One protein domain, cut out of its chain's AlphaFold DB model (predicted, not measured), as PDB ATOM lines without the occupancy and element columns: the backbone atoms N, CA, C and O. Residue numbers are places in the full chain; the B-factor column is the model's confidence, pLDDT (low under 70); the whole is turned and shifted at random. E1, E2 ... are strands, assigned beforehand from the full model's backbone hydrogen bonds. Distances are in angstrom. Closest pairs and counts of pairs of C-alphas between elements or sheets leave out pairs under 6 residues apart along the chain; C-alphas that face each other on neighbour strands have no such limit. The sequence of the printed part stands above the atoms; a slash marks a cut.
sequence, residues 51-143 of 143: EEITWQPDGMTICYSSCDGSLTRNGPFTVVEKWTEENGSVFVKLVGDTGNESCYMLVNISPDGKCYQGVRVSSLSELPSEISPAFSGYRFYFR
ATOM      1  N   GLU A  51     -29.481  -9.595  -1.227       65.19
ATOM      2  CA  GLU A  51     -29.942 -10.481  -0.163       65.19
ATOM      3  C   GLU A  51     -28.908 -10.589   0.961       65.19
ATOM      4  O   GLU A  51     -27.717 -10.469   0.718       65.19
ATOM      5  N   GLU A  52     -29.360 -10.837   2.188       67.50
ATOM      6  CA  GLU A  52     -28.528 -11.134   3.359       67.50
ATOM      7  C   GLU A  52     -29.073 -12.392   4.036       67.50
ATOM      8  O   GLU A  52     -30.273 -12.468   4.288       67.50
ATOM      9  N   ILE A  53     -28.224 -13.369   4.371       71.06
ATOM     10  CA  ILE A  53     -28.639 -14.533   5.171       71.06
ATOM     11  C   ILE A  53     -28.063 -14.418   6.577       71.06
ATOM     12  O   ILE A  53     -26.858 -14.556   6.790       71.06
ATOM     13  N   THR A  54     -28.944 -14.257   7.560       71.06
ATOM     14  CA  THR A  54     -28.597 -14.378   8.973       71.06
ATOM     15  C   THR A  54     -28.760 -15.827   9.423       71.06
ATOM     16  O   THR A  54     -29.866 -16.378   9.418       71.06
ATOM     17  N   TRP A  55     -27.657 -16.435   9.854       69.56
ATOM     18  CA  TRP A  55     -27.620 -17.785  10.412       69.56
ATOM     19  C   TRP A  55     -27.890 -17.750  11.915       69.56
ATOM     20  O   TRP A  55     -27.181 -17.067  12.653       69.56
ATOM     21  N   GLN A  56     -28.903 -18.487  12.374       65.81
ATOM     22  CA  GLN A  56     -29.228 -18.587  13.794       65.81
ATOM     23  C   GLN A  56     -28.667 -19.885  14.408       65.81
ATOM     24  O   GLN A  56     -28.583 -20.911  13.725       65.81
ATOM     25  N   PRO A  57     -28.295 -19.878  15.706       58.72
ATOM     26  CA  PRO A  57     -27.740 -21.055  16.385       58.72
ATOM     27  C   PRO A  57     -28.680 -22.266  16.456       58.72
ATOM     28  O   PRO A  57     -28.221 -23.393  16.624       58.72
ATOM     29  N   ASP A  58     -29.988 -22.045  16.333       66.75
ATOM     30  CA  ASP A  58     -31.025 -23.080  16.337       66.75
ATOM     31  C   ASP A  58     -31.159 -23.823  14.992       66.75
ATOM     32  O   ASP A  58     -32.005 -24.706  14.852       66.75
ATOM     33  N   GLY A  59     -30.319 -23.494  14.004       61.81
ATOM     34  CA  GLY A  59     -30.372 -24.073  12.661       61.81
ATOM     35  C   GLY A  59     -31.422 -23.425  11.754       61.81
ATOM     36  O   GLY A  59     -31.646 -23.908  10.640       61.81
ATOM     37  N   MET A  60     -32.052 -22.336  12.203       67.00
ATOM     38  CA  MET A  60     -32.907 -21.501  11.373       67.00
ATOM     39  C   MET A  60     -32.085 -20.417  10.670       67.00
ATOM     40  O   MET A  60     -31.016 -20.000  11.115       67.00
ATOM     41  N   THR A  61     -32.605 -19.918   9.558       70.88
ATOM     42  CA  THR A  61     -32.035 -18.777   8.843       70.88
ATOM     43  C   THR A  61     -33.114 -17.762   8.522       70.88
ATOM     44  O   THR A  61     -34.286 -18.101   8.319       70.88
ATOM     45  N   ILE A  62     -32.717 -16.498   8.514       64.44
ATOM     46  CA  ILE A  62     -33.547 -15.389   8.057       64.44
ATOM     47  C   ILE A  62     -32.851 -14.817   6.836       64.44
ATOM     48  O   ILE A  62     -31.673 -14.486   6.916       64.44
ATOM     49  N   CYS A  63     -33.568 -14.727   5.722       69.25
ATOM     50  CA  CYS A  63     -33.061 -14.038   4.544       69.25
ATOM     51  C   CYS A  63     -33.671 -12.639   4.530       69.25
ATOM     52  O   CYS A  63     -34.876 -12.499   4.706       69.25
ATOM     53  N   TYR A  64     -32.883 -11.598   4.337       64.56
ATOM     54  CA  TYR A  64     -33.384 -10.271   4.006       64.56
ATOM     55  C   TYR A  64     -33.160 -10.044   2.524       64.56
ATOM     56  O   TYR A  64     -32.153 -10.484   1.997       64.56
ATOM     57  N   SER A  65     -34.097  -9.382   1.857       65.00
ATOM     58  CA  SER A  65     -33.984  -9.026   0.440       65.00
ATOM     59  C   SER A  65     -34.301  -7.551   0.251       65.00
ATOM     60  O   SER A  65     -35.159  -7.015   0.954       65.00
ATOM     61  N   SER A  66     -33.619  -6.878  -0.666       59.44
ATOM     62  CA  SER A  66     -33.862  -5.476  -0.973       59.44
ATOM     63  C   SER A  66     -33.631  -5.175  -2.444       59.44
ATOM     64  O   SER A  66     -32.525  -5.356  -2.937       59.44
ATOM     65  N   CYS A  67     -34.654  -4.660  -3.126       57.19
ATOM     66  CA  CYS A  67     -34.547  -4.163  -4.503       57.19
ATOM     67  C   CYS A  67     -34.306  -2.638  -4.558       57.19
ATOM     68  O   CYS A  67     -33.975  -2.095  -5.610       57.19
ATOM     69  N   ASP A  68     -34.542  -1.930  -3.448       58.31
ATOM     70  CA  ASP A  68     -34.636  -0.464  -3.377       58.31
ATOM     71  C   ASP A  68     -33.932   0.151  -2.148       58.31
ATOM     72  O   ASP A  68     -34.066   1.344  -1.873       58.31
ATOM     73  N   GLY A  69     -33.172  -0.654  -1.403       56.00
ATOM     74  CA  GLY A  69     -32.547  -0.280  -0.133       56.00
ATOM     75  C   GLY A  69     -33.413  -0.541   1.107       56.00
ATOM     76  O   GLY A  69     -32.898  -0.446   2.221       56.00
ATOM     77  N   SER A  70     -34.695  -0.901   0.961       60.81
ATOM     78  CA  SER A  70     -35.519  -1.391   2.072       60.81
ATOM     79  C   SER A  70     -35.366  -2.908   2.241       60.81
ATOM     80  O   SER A  70     -35.562  -3.671   1.296       60.81
ATOM     81  N   LEU A  71     -34.960  -3.360   3.431       63.69
ATOM     82  CA  LEU A  71     -34.807  -4.787   3.730       63.69
ATOM     83  C   LEU A  71     -36.172  -5.402   4.058       63.69
ATOM     84  O   LEU A  71     -36.808  -5.040   5.049       63.69
ATOM     85  N   THR A  72     -36.597  -6.375   3.258       68.31
ATOM     86  CA  THR A  72     -37.772  -7.210   3.521       68.31
ATOM     87  C   THR A  72     -37.332  -8.560   4.061       68.31
ATOM     88  O   THR A  72     -36.554  -9.272   3.426       68.31
ATOM     89  N   ARG A  73     -37.850  -8.924   5.237       71.12
ATOM     90  CA  ARG A  73     -37.596 -10.221   5.870       71.12
ATOM     91  C   ARG A  73     -38.324 -11.343   5.121       71.12
ATOM     92  O   ARG A  73     -39.551 -11.387   5.123       71.12
ATOM     93  N   ASN A  74     -37.561 -12.293   4.602       72.50
ATOM     94  CA  ASN A  74     -37.992 -13.575   4.054       72.50
ATOM     95  C   ASN A  74     -37.682 -14.715   5.047       72.50
ATOM     96  O   ASN A  74     -36.621 -14.762   5.676       72.50
ATOM     97  N   GLY A  75     -38.621 -15.652   5.189       72.31
ATOM     98  CA  GLY A  75     -38.499 -16.813   6.075       72.31
ATOM     99  C   GLY A  75     -39.302 -16.709   7.384       72.31
ATOM    100  O   GLY A  75     -40.170 -15.844   7.540       72.31
ATOM    101  N   PRO A  76     -39.015 -17.564   8.380       78.31
ATOM    102  CA  PRO A  76     -37.759 -18.290   8.562       78.31
ATOM    103  C   PRO A  76     -37.609 -19.532   7.673       78.31
ATOM    104  O   PRO A  76     -38.599 -20.123   7.250       78.31
ATOM    105  N   PHE A  77     -36.363 -19.948   7.455       81.94
ATOM    106  CA  PHE A  77     -36.028 -21.203   6.787       81.94
ATOM    107  C   PHE A  77     -35.265 -22.134   7.723       81.94
ATOM    108  O   PHE A  77     -34.487 -21.683   8.556       81.94
ATOM    109  N   THR A  78     -35.446 -23.431   7.536       83.25
ATOM    110  CA  THR A  78     -34.779 -24.509   8.260       83.25
ATOM    111  C   THR A  78     -33.707 -25.128   7.380       83.25
ATOM    112  O   THR A  78     -33.962 -25.448   6.217       83.25
ATOM    113  N   VAL A  79     -32.519 -25.348   7.941       84.50
ATOM    114  CA  VAL A  79     -31.476 -26.149   7.293       84.50
ATOM    115  C   VAL A  79     -31.884 -27.618   7.294       84.50
ATOM    116  O   VAL A  79     -32.023 -28.224   8.353       84.50
ATOM    117  N   VAL A  80     -32.053 -28.205   6.107       85.88
ATOM    118  CA  VAL A  80     -32.395 -29.633   5.958       85.88
ATOM    119  C   VAL A  80     -31.217 -30.481   5.497       85.88
ATOM    120  O   VAL A  80     -31.199 -31.686   5.727       85.88
ATOM    121  N   GLU A  81     -30.221 -29.863   4.864       85.69
ATOM    122  CA  GLU A  81     -29.009 -30.541   4.415       85.69
ATOM    123  C   GLU A  81     -27.836 -29.563   4.399       85.69
ATOM    124  O   GLU A  81     -28.013 -28.376   4.115       85.69
ATOM    125  N   LYS A  82     -26.638 -30.064   4.700       86.50
ATOM    126  CA  LYS A  82     -25.396 -29.296   4.676       86.50
ATOM    127  C   LYS A  82     -24.225 -30.210   4.337       86.50
ATOM    128  O   LYS A  82     -24.096 -31.273   4.942       86.50
ATOM    129  N   TRP A  83     -23.357 -29.777   3.431       89.50
ATOM    130  CA  TRP A  83     -22.113 -30.481   3.114       89.50
ATOM    131  C   TRP A  83     -20.987 -29.507   2.769       89.50
ATOM    132  O   TRP A  83     -21.228 -28.331   2.498       89.50
ATOM    133  N   THR A  84     -19.750 -29.995   2.817       89.25
ATOM    134  CA  THR A  84     -18.544 -29.227   2.489       89.25
ATOM    135  C   THR A  84     -17.833 -29.909   1.330       89.25
ATOM    136  O   THR A  84     -17.581 -31.111   1.388       89.25
ATOM    137  N   GLU A  85     -17.518 -29.147   0.291       90.62
ATOM    138  CA  GLU A  85     -16.743 -29.605  -0.863       90.62
ATOM    139  C   GLU A  85     -15.241 -29.639  -0.550       90.62
ATOM    140  O   GLU A  85     -14.762 -28.969   0.367       90.62
ATOM    141  N   GLU A  86     -14.459 -30.364  -1.355       93.62
ATOM    142  CA  GLU A  86     -12.997 -30.459  -1.179       93.62
ATOM    143  C   GLU A  86     -12.291 -29.094  -1.224       93.62
ATOM    144  O   GLU A  86     -11.266 -28.893  -0.574       93.62
ATOM    145  N   ASN A  87     -12.854 -28.132  -1.962       87.81
ATOM    146  CA  ASN A  87     -12.330 -26.770  -2.049       87.81
ATOM    147  C   ASN A  87     -12.644 -25.904  -0.808       87.81
ATOM    148  O   ASN A  87     -12.256 -24.738  -0.777       87.81
ATOM    149  N   GLY A  88     -13.343 -26.455   0.191       84.94
ATOM    150  CA  GLY A  88     -13.737 -25.782   1.427       84.94
ATOM    151  C   GLY A  88     -15.059 -25.015   1.350       84.94
ATOM    152  O   GLY A  88     -15.476 -24.450   2.358       84.94
ATOM    153  N   SER A  89     -15.724 -24.987   0.193       84.75
ATOM    154  CA  SER A  89     -17.032 -24.339   0.060       84.75
ATOM    155  C   SER A  89     -18.091 -25.162   0.782       84.75
ATOM    156  O   SER A  89     -18.010 -26.390   0.828       84.75
ATOM    157  N   VAL A  90     -19.089 -24.499   1.350       86.44
ATOM    158  CA  VAL A  90     -20.143 -25.151   2.128       86.44
ATOM    159  C   VAL A  90     -21.465 -24.969   1.418       86.44
ATOM    160  O   VAL A  90     -21.915 -23.849   1.220       86.44
ATOM    161  N   PHE A  91     -22.124 -26.065   1.084       87.25
ATOM    162  CA  PHE A  91     -23.468 -26.032   0.538       87.25
ATOM    163  C   PHE A  91     -24.497 -26.279   1.630       87.25
ATOM    164  O   PHE A  91     -24.291 -27.092   2.534       87.25
ATOM    165  N   VAL A  92     -25.624 -25.582   1.530       85.81
ATOM    166  CA  VAL A  92     -26.735 -25.685   2.471       85.81
ATOM    167  C   VAL A  92     -28.054 -25.702   1.712       85.81
ATOM    168  O   VAL A  92     -28.312 -24.822   0.892       85.81
ATOM    169  N   LYS A  93     -28.912 -26.680   2.019       86.06
ATOM    170  CA  LYS A  93     -30.314 -26.684   1.588       86.06
ATOM    171  C   LYS A  93     -31.199 -26.136   2.691       86.06
ATOM    172  O   LYS A  93     -31.146 -26.591   3.836       86.06
ATOM    173  N   LEU A  94     -32.037 -25.183   2.310       84.12
ATOM    174  CA  LEU A  94     -32.944 -24.458   3.183       84.12
ATOM    175  C   LEU A  94     -34.382 -24.695   2.724       84.12
ATOM    176  O   LEU A  94     -34.671 -24.670   1.527       84.12
ATOM    177  N   VAL A  95     -35.280 -24.904   3.681       86.12
ATOM    178  CA  VAL A  95     -36.719 -25.060   3.444       86.12
ATOM    179  C   VAL A  95     -37.480 -24.140   4.371       86.12
ATOM    180  O   VAL A  95     -37.225 -24.124   5.568       86.12
ATOM    181  N   GLY A  96     -38.441 -23.401   3.848       85.12
ATOM    182  CA  GLY A  96     -39.301 -22.556   4.661       85.12
ATOM    183  C   GLY A  96     -40.474 -22.048   3.854       85.12
ATOM    184  O   GLY A  96     -40.629 -22.399   2.688       85.12
ATOM    185  N   ASP A  97     -41.274 -21.195   4.470       82.06
ATOM    186  CA  ASP A  97     -42.426 -20.590   3.819       82.06
ATOM    187  C   ASP A  97     -42.208 -19.080   3.699       82.06
ATOM    188  O   ASP A  97     -41.670 -18.423   4.594       82.06
ATOM    189  N   THR A  98     -42.603 -18.513   2.564       72.56
ATOM    190  CA  THR A  98     -42.654 -17.064   2.351       72.56
ATOM    191  C   THR A  98     -44.088 -16.687   2.011       72.56
ATOM    192  O   THR A  98     -44.571 -16.945   0.911       72.56
ATOM    193  N   GLY A  99     -44.799 -16.106   2.977       75.50
ATOM    194  CA  GLY A  99     -46.243 -15.912   2.855       75.50
ATOM    195  C   GLY A  99     -46.972 -17.257   2.856       75.50
ATOM    196  O   GLY A  99     -46.881 -17.995   3.831       75.50
ATOM    197  N   ASN A 100     -47.682 -17.565   1.768       75.31
ATOM    198  CA  ASN A 100     -48.434 -18.819   1.601       75.31
ATOM    199  C   ASN A 100     -47.729 -19.827   0.678       75.31
ATOM    200  O   ASN A 100     -48.327 -20.836   0.306       75.31
ATOM    201  N   GLU A 101     -46.500 -19.535   0.260       76.94
ATOM    202  CA  GLU A 101     -45.752 -20.358  -0.682       76.94
ATOM    203  C   GLU A 101     -44.560 -20.997   0.018       76.94
ATOM    204  O   GLU A 101     -43.752 -20.311   0.655       76.94
ATOM    205  N   SER A 102     -44.431 -22.312  -0.142       82.25
ATOM    206  CA  SER A 102     -43.219 -23.005   0.263       82.25
ATOM    207  C   SER A 102     -42.060 -22.612  -0.639       82.25
ATOM    208  O   SER A 102     -42.207 -22.341  -1.829       82.25
ATOM    209  N   CYS A 103     -40.886 -22.554  -0.039       79.94
ATOM    210  CA  CYS A 103     -39.686 -22.020  -0.633       79.94
ATOM    211  C   CYS A 103     -38.501 -22.912  -0.278       79.94
ATOM    212  O   CYS A 103     -38.252 -23.232   0.888       79.94
ATOM    213  N   TYR A 104     -37.751 -23.273  -1.310       82.12
ATOM    214  CA  TYR A 104     -36.604 -24.163  -1.239       82.12
ATOM    215  C   TYR A 104     -35.403 -23.430  -1.792       82.12
ATOM    216  O   TYR A 104     -35.475 -22.880  -2.891       82.12
ATOM    217  N   MET A 105     -34.307 -23.416  -1.043       81.19
ATOM    218  CA  MET A 105     -33.094 -22.724  -1.460       81.19
ATOM    219  C   MET A 105     -31.895 -23.651  -1.361       81.19
ATOM    220  O   MET A 105     -31.768 -24.406  -0.398       81.19
ATOM    221  N   LEU A 106     -31.015 -23.567  -2.350       83.75
ATOM    222  CA  LEU A 106     -29.671 -24.124  -2.278       83.75
ATOM    223  C   LEU A 106     -28.695 -22.957  -2.251       83.75
ATOM    224  O   LEU A 106     -28.721 -22.131  -3.159       83.75
ATOM    225  N   VAL A 107     -27.855 -22.907  -1.223       82.94
ATOM    226  CA  VAL A 107     -26.856 -21.857  -1.020       82.94
ATOM    227  C   VAL A 107     -25.471 -22.486  -1.005       82.94
ATOM    228  O   VAL A 107     -25.249 -23.443  -0.272       82.94
ATOM    229  N   ASN A 108     -24.543 -21.940  -1.785       84.06
ATOM    230  CA  ASN A 108     -23.117 -22.237  -1.732       84.06
ATOM    231  C   ASN A 108     -22.388 -21.080  -1.053       84.06
ATOM    232  O   ASN A 108     -22.438 -19.954  -1.541       84.06
ATOM    233  N   ILE A 109     -21.711 -21.372   0.048       80.62
ATOM    234  CA  ILE A 109     -20.924 -20.454   0.862       80.62
ATOM    235  C   ILE A 109     -19.453 -20.635   0.486       80.62
ATOM    236  O   ILE A 109     -18.936 -21.754   0.530       80.62
ATOM    237  N   SER A 110     -18.758 -19.551   0.151       78.88
ATOM    238  CA  SER A 110     -17.326 -19.596  -0.147       78.88
ATOM    239  C   SER A 110     -16.499 -20.082   1.056       78.88
ATOM    240  O   SER A 110     -16.916 -19.906   2.202       78.88
ATOM    241  N   PRO A 111     -15.291 -20.640   0.838       79.19
ATOM    242  CA  PRO A 111     -14.452 -21.156   1.926       79.19
ATOM    243  C   PRO A 111     -14.062 -20.108   2.977       79.19
ATOM    244  O   PRO A 111     -13.841 -20.439   4.139       79.19
ATOM    245  N   ASP A 112     -13.962 -18.838   2.577       74.19
ATOM    246  CA  ASP A 112     -13.687 -17.725   3.486       74.19
ATOM    247  C   ASP A 112     -14.935 -17.218   4.221       74.19
ATOM    248  O   ASP A 112     -14.815 -16.335   5.072       74.19
ATOM    249  N   GLY A 113     -16.111 -17.767   3.897       69.38
ATOM    250  CA  GLY A 113     -17.392 -17.342   4.432       69.38
ATOM    251  C   GLY A 113     -17.622 -15.863   4.170       69.38
ATOM    252  O   GLY A 113     -17.929 -15.132   5.094       69.38
ATOM    253  N   LYS A 114     -17.375 -15.369   2.960       64.00
ATOM    254  CA  LYS A 114     -17.644 -13.962   2.608       64.00
ATOM    255  C   LYS A 114     -18.486 -13.805   1.360       64.00
ATOM    256  O   LYS A 114     -18.850 -12.689   1.024       64.00
ATOM    257  N   CYS A 115     -18.748 -14.890   0.652       62.41
ATOM    258  CA  CYS A 115     -19.490 -14.866  -0.590       62.41
ATOM    259  C   CYS A 115     -20.496 -16.002  -0.566       62.41
ATOM    260  O   CYS A 115     -20.209 -17.097  -0.075       62.41
ATOM    261  N   TYR A 116     -21.652 -15.746  -1.157       72.88
ATOM    262  CA  TYR A 116     -22.693 -16.742  -1.295       72.88
ATOM    263  C   TYR A 116     -23.242 -16.716  -2.711       72.88
ATOM    264  O   TYR A 116     -23.341 -15.664  -3.341       72.88
ATOM    265  N   GLN A 117     -23.628 -17.885  -3.199       73.44
ATOM    266  CA  GLN A 117     -24.444 -18.025  -4.397       73.44
ATOM    267  C   GLN A 117     -25.666 -18.840  -4.027       73.44
ATOM    268  O   GLN A 117     -25.542 -19.811  -3.281       73.44
ATOM    269  N   GLY A 118     -26.833 -18.463  -4.537       75.50
ATOM    270  CA  GLY A 118     -28.059 -19.158  -4.199       75.50
ATOM    271  C   GLY A 118     -29.025 -19.284  -5.361       75.50
ATOM    272  O   GLY A 118     -29.087 -18.450  -6.261       75.50
ATOM    273  N   VAL A 119     -29.823 -20.340  -5.312       76.12
ATOM    274  CA  VAL A 119     -31.004 -20.508  -6.156       76.12
ATOM    275  C   VAL A 119     -32.201 -20.781  -5.261       76.12
ATOM    276  O   VAL A 119     -32.078 -21.499  -4.267       76.12
ATOM    277  N   ARG A 120     -33.355 -20.214  -5.618       77.31
ATOM    278  CA  ARG A 120     -34.623 -20.415  -4.923       77.31
ATOM    279  C   ARG A 120     -35.690 -20.916  -5.856       77.31
ATOM    280  O   ARG A 120     -35.928 -20.325  -6.895       77.31
ATOM    281  N   VAL A 121     -36.419 -21.924  -5.418       75.75
ATOM    282  CA  VAL A 121     -37.591 -22.434  -6.125       75.75
ATOM    283  C   VAL A 121     -38.785 -22.491  -5.179       75.75
ATOM    284  O   VAL A 121     -38.628 -22.584  -3.962       75.75
ATOM    285  N   SER A 122     -39.989 -22.435  -5.739       71.38
ATOM    286  CA  SER A 122     -41.250 -22.526  -4.991       71.38
ATOM    287  C   SER A 122     -41.860 -23.936  -4.987       71.38
ATOM    288  O   SER A 122     -42.952 -24.137  -4.462       71.38
ATOM    289  N   SER A 123     -41.165 -24.936  -5.549       67.62
ATOM    290  CA  SER A 123     -41.644 -26.324  -5.621       67.62
ATOM    291  C   SER A 123     -40.609 -27.346  -5.137       67.62
ATOM    292  O   SER A 123     -39.463 -27.334  -5.580       67.62
ATOM    293  N   LEU A 124     -41.046 -28.303  -4.303       61.53
ATOM    294  CA  LEU A 124     -40.247 -29.470  -3.878       61.53
ATOM    295  C   LEU A 124     -39.813 -30.358  -5.037       61.53
ATOM    296  O   LEU A 124     -38.752 -30.972  -4.966       61.53
ATOM    297  N   SER A 125     -40.639 -30.457  -6.086       62.94
ATOM    298  CA  SER A 125     -40.318 -31.280  -7.259       62.94
ATOM    299  C   SER A 125     -39.126 -30.735  -8.047       62.94
ATOM    300  O   SER A 125     -38.603 -31.435  -8.905       62.94
ATOM    301  N   GLU A 126     -38.716 -29.498  -7.759       63.19
ATOM    302  CA  GLU A 126     -37.631 -28.774  -8.419       63.19
ATOM    303  C   GLU A 126     -36.498 -28.429  -7.447       63.19
ATOM    304  O   GLU A 126     -35.735 -27.507  -7.720       63.19
ATOM    305  N   LEU A 127     -36.394 -29.135  -6.308       66.69
ATOM    306  CA  LEU A 127     -35.316 -28.937  -5.336       66.69
ATOM    307  C   LEU A 127     -33.964 -28.843  -6.066       66.69
ATOM    308  O   LEU A 127     -33.516 -29.842  -6.638       66.69
ATOM    309  N   PRO A 128     -33.314 -27.666  -6.064       65.88
ATOM    310  CA  PRO A 128     -32.106 -27.478  -6.840       65.88
ATOM    311  C   PRO A 128     -31.001 -28.356  -6.260       65.88
ATOM    312  O   PRO A 128     -30.686 -28.290  -5.070       65.88
ATOM    313  N   SER A 129     -30.430 -29.210  -7.105       75.19
ATOM    314  CA  SER A 129     -29.229 -29.993  -6.796       75.19
ATOM    315  C   SER A 129     -27.947 -29.277  -7.214       75.19
ATOM    316  O   SER A 129     -26.866 -29.663  -6.786       75.19
ATOM    317  N   GLU A 130     -28.069 -28.245  -8.047       76.94
ATOM    318  CA  GLU A 130     -26.970 -27.422  -8.535       76.94
ATOM    319  C   GLU A 130     -27.386 -25.948  -8.572       76.94
ATOM    320  O   GLU A 130     -28.572 -25.616  -8.648       76.94
ATOM    321  N   ILE A 131     -26.397 -25.060  -8.527       73.81
ATOM    322  CA  ILE A 131     -26.593 -23.627  -8.732       73.81
ATOM    323  C   ILE A 131     -26.330 -23.354 -10.209       73.81
ATOM    324  O   ILE A 131     -25.205 -23.511 -10.675       73.81
ATOM    325  N   SER A 132     -27.372 -22.965 -10.942       69.25
ATOM    326  CA  SER A 132     -27.288 -22.722 -12.381       69.25
ATOM    327  C   SER A 132     -28.055 -21.461 -12.774       69.25
ATOM    328  O   SER A 132     -29.211 -21.306 -12.364       69.25
ATOM    329  N   PRO A 133     -27.472 -20.600 -13.631       61.38
ATOM    330  CA  PRO A 133     -28.153 -19.424 -14.159       61.38
ATOM    331  C   PRO A 133     -29.336 -19.749 -15.074       61.38
ATOM    332  O   PRO A 133     -30.117 -18.863 -15.410       61.38
ATOM    333  N   ALA A 134     -29.495 -21.013 -15.470       62.97
ATOM    334  CA  ALA A 134     -30.630 -21.463 -16.265       62.97
ATOM    335  C   ALA A 134     -31.927 -21.622 -15.447       62.97
ATOM    336  O   ALA A 134     -33.003 -21.725 -16.039       62.97
ATOM    337  N   PHE A 135     -31.862 -21.651 -14.109       60.78
ATOM    338  CA  PHE A 135     -33.066 -21.746 -13.285       60.78
ATOM    339  C   PHE A 135     -33.821 -20.413 -13.259       60.78
ATOM    340  O   PHE A 135     -33.264 -19.367 -12.946       60.78
ATOM    341  N   SER A 136     -35.134 -20.448 -13.503       53.78
ATOM    342  CA  SER A 136     -36.027 -19.272 -13.420       53.78
ATOM    343  C   SER A 136     -36.083 -18.637 -12.017       53.78
ATOM    344  O   SER A 136     -36.494 -17.483 -11.843       53.78
ATOM    345  N   GLY A 137     -35.673 -19.419 -11.018       52.12
ATOM    346  CA  GLY A 137     -35.516 -19.063  -9.616       52.12
ATOM    347  C   GLY A 137     -34.091 -18.674  -9.198       52.12
ATOM    348  O   GLY A 137     -33.815 -18.497  -8.012       52.12
ATOM    349  N   TYR A 138     -33.166 -18.548 -10.151       51.72
ATOM    350  CA  TYR A 138     -31.819 -18.038  -9.904       51.72
ATOM    351  C   TYR A 138     -31.890 -16.539  -9.608       51.72
ATOM    352  O   TYR A 138     -31.981 -15.715 -10.518       51.72
ATOM    353  N   ARG A 139     -31.991 -16.188  -8.324       52.16
ATOM    354  CA  ARG A 139     -32.322 -14.818  -7.906       52.16
ATOM    355  C   ARG A 139     -31.454 -14.269  -6.788       52.16
ATOM    356  O   ARG A 139     -31.605 -13.101  -6.461       52.16
ATOM    357  N   PHE A 140     -30.543 -15.056  -6.219       54.59
ATOM    358  CA  PHE A 140     -29.870 -14.656  -4.988       54.59
ATOM    359  C   PHE A 140     -28.377 -14.520  -5.185       54.59
ATOM    360  O   PHE A 140     -27.626 -15.500  -5.243       54.59
ATOM    361  N   TYR A 141     -27.974 -13.259  -5.291       49.31
ATOM    362  CA  TYR A 141     -26.590 -12.848  -5.378       49.31
ATOM    363  C   TYR A 141     -26.311 -11.929  -4.209       49.31
ATOM    364  O   TYR A 141     -26.923 -10.875  -4.055       49.31
ATOM    365  N   PHE A 142     -25.372 -12.364  -3.388       46.06
ATOM    366  CA  PHE A 142     -25.003 -11.668  -2.176       46.06
ATOM    367  C   PHE A 142     -23.855 -10.721  -2.536       46.06
ATOM    368  O   PHE A 142     -22.690 -11.107  -2.678       46.06
ATOM    369  N   ARG A 143     -24.215  -9.455  -2.765       42.12
ATOM    370  CA  ARG A 143     -23.438  -8.394  -2.132       42.12
ATOM    371  C   ARG A 143     -23.721  -8.549  -0.619       42.12
ATOM    372  O   ARG A 143     -24.853  -8.935  -0.333       42.12
TER     373      ARG A 143
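AT A GLANCE: This is residues 51 to 143 of the 143 residues of an uncharacterized protein of Spirochaeta sp (UniProt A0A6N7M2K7). This is a single six-stranded sheet, strongly twisted and curled like part of a barrel that stays open between its edge strands E1 and E6. The long last stretch, residues 122 to 143, loops out past E6 and comes back along it, pairing with it through residues 140 to 141 and ending near the start of E1. The printed part has 93 residues with six named strands, E1 to E6 in chain order, and no named helix. The order across the sheet is also E1 E2 E3 E4 E5 E6, all antiparallel, and the class is all strand. The whole is compact, with a radius of gyration of the C-alphas of 12.6 A and spans of 37 by 30 by 29 A.

HOW THE PARTS SIT: E1, residues 51 to 55, and E2, residues 60 to 66, form a hairpin, with N 52 and O 64 2.8 A apart. E2 and E3, residues 72 to 84, form the next hairpin at 129 degrees between directions; N 74 and O 63 are 2.7 A apart. E3 bends by 77 degrees at residue 80. E3 and E4, residues 90 to 98, form a hairpin, with N 78 and O 95 2.7 A apart, and E4 bends by 50 degrees at residue 95. E4 and E5, residues 101 to 109, form a hairpin at 162 degrees, with N 103 and O 96 2.7 A apart. E5 and E6, residues 116 to 121, form the last hairpin, with N 108 and O 117 2.8 A apart. The six strands are a meander, each strand the antiparallel neighbour of the one before. The edge strands E1 and E6 are apart. Residues 117 to 118 of E6 pair antiparallel with residues 140 to 141.

IN THESE COORDINATES: E1 begins at C-alpha 51, (-29.942, -10.481, -0.163), and is 13.1 A long; E2 is 20.3 A long. E3, the longest strand with 13 residues, measures 29.2 A and ends at C-alpha 84, (-18.544, -29.227, 2.489). E4 is 23.9 A long and E5 24.9 A. E6 is 16.7 A long and ends at C-alpha 121, (-37.591, -22.434, -6.125).

THE WHOLE: The two C-alphas farthest apart are those of Glu 86 and Asn 100, 37.4 A, while those of Glu 51 and Arg 143, the first and last printed, are 7.1 A apart. The printed part has no cut and ends at the chain's last residue. Four links between strands are tight, and the link from E5 to E6 is short. The mean pLDDT of the printed part is 72.1; 40 residues are under 70, among them residues 62 to 72 and 132 to 143.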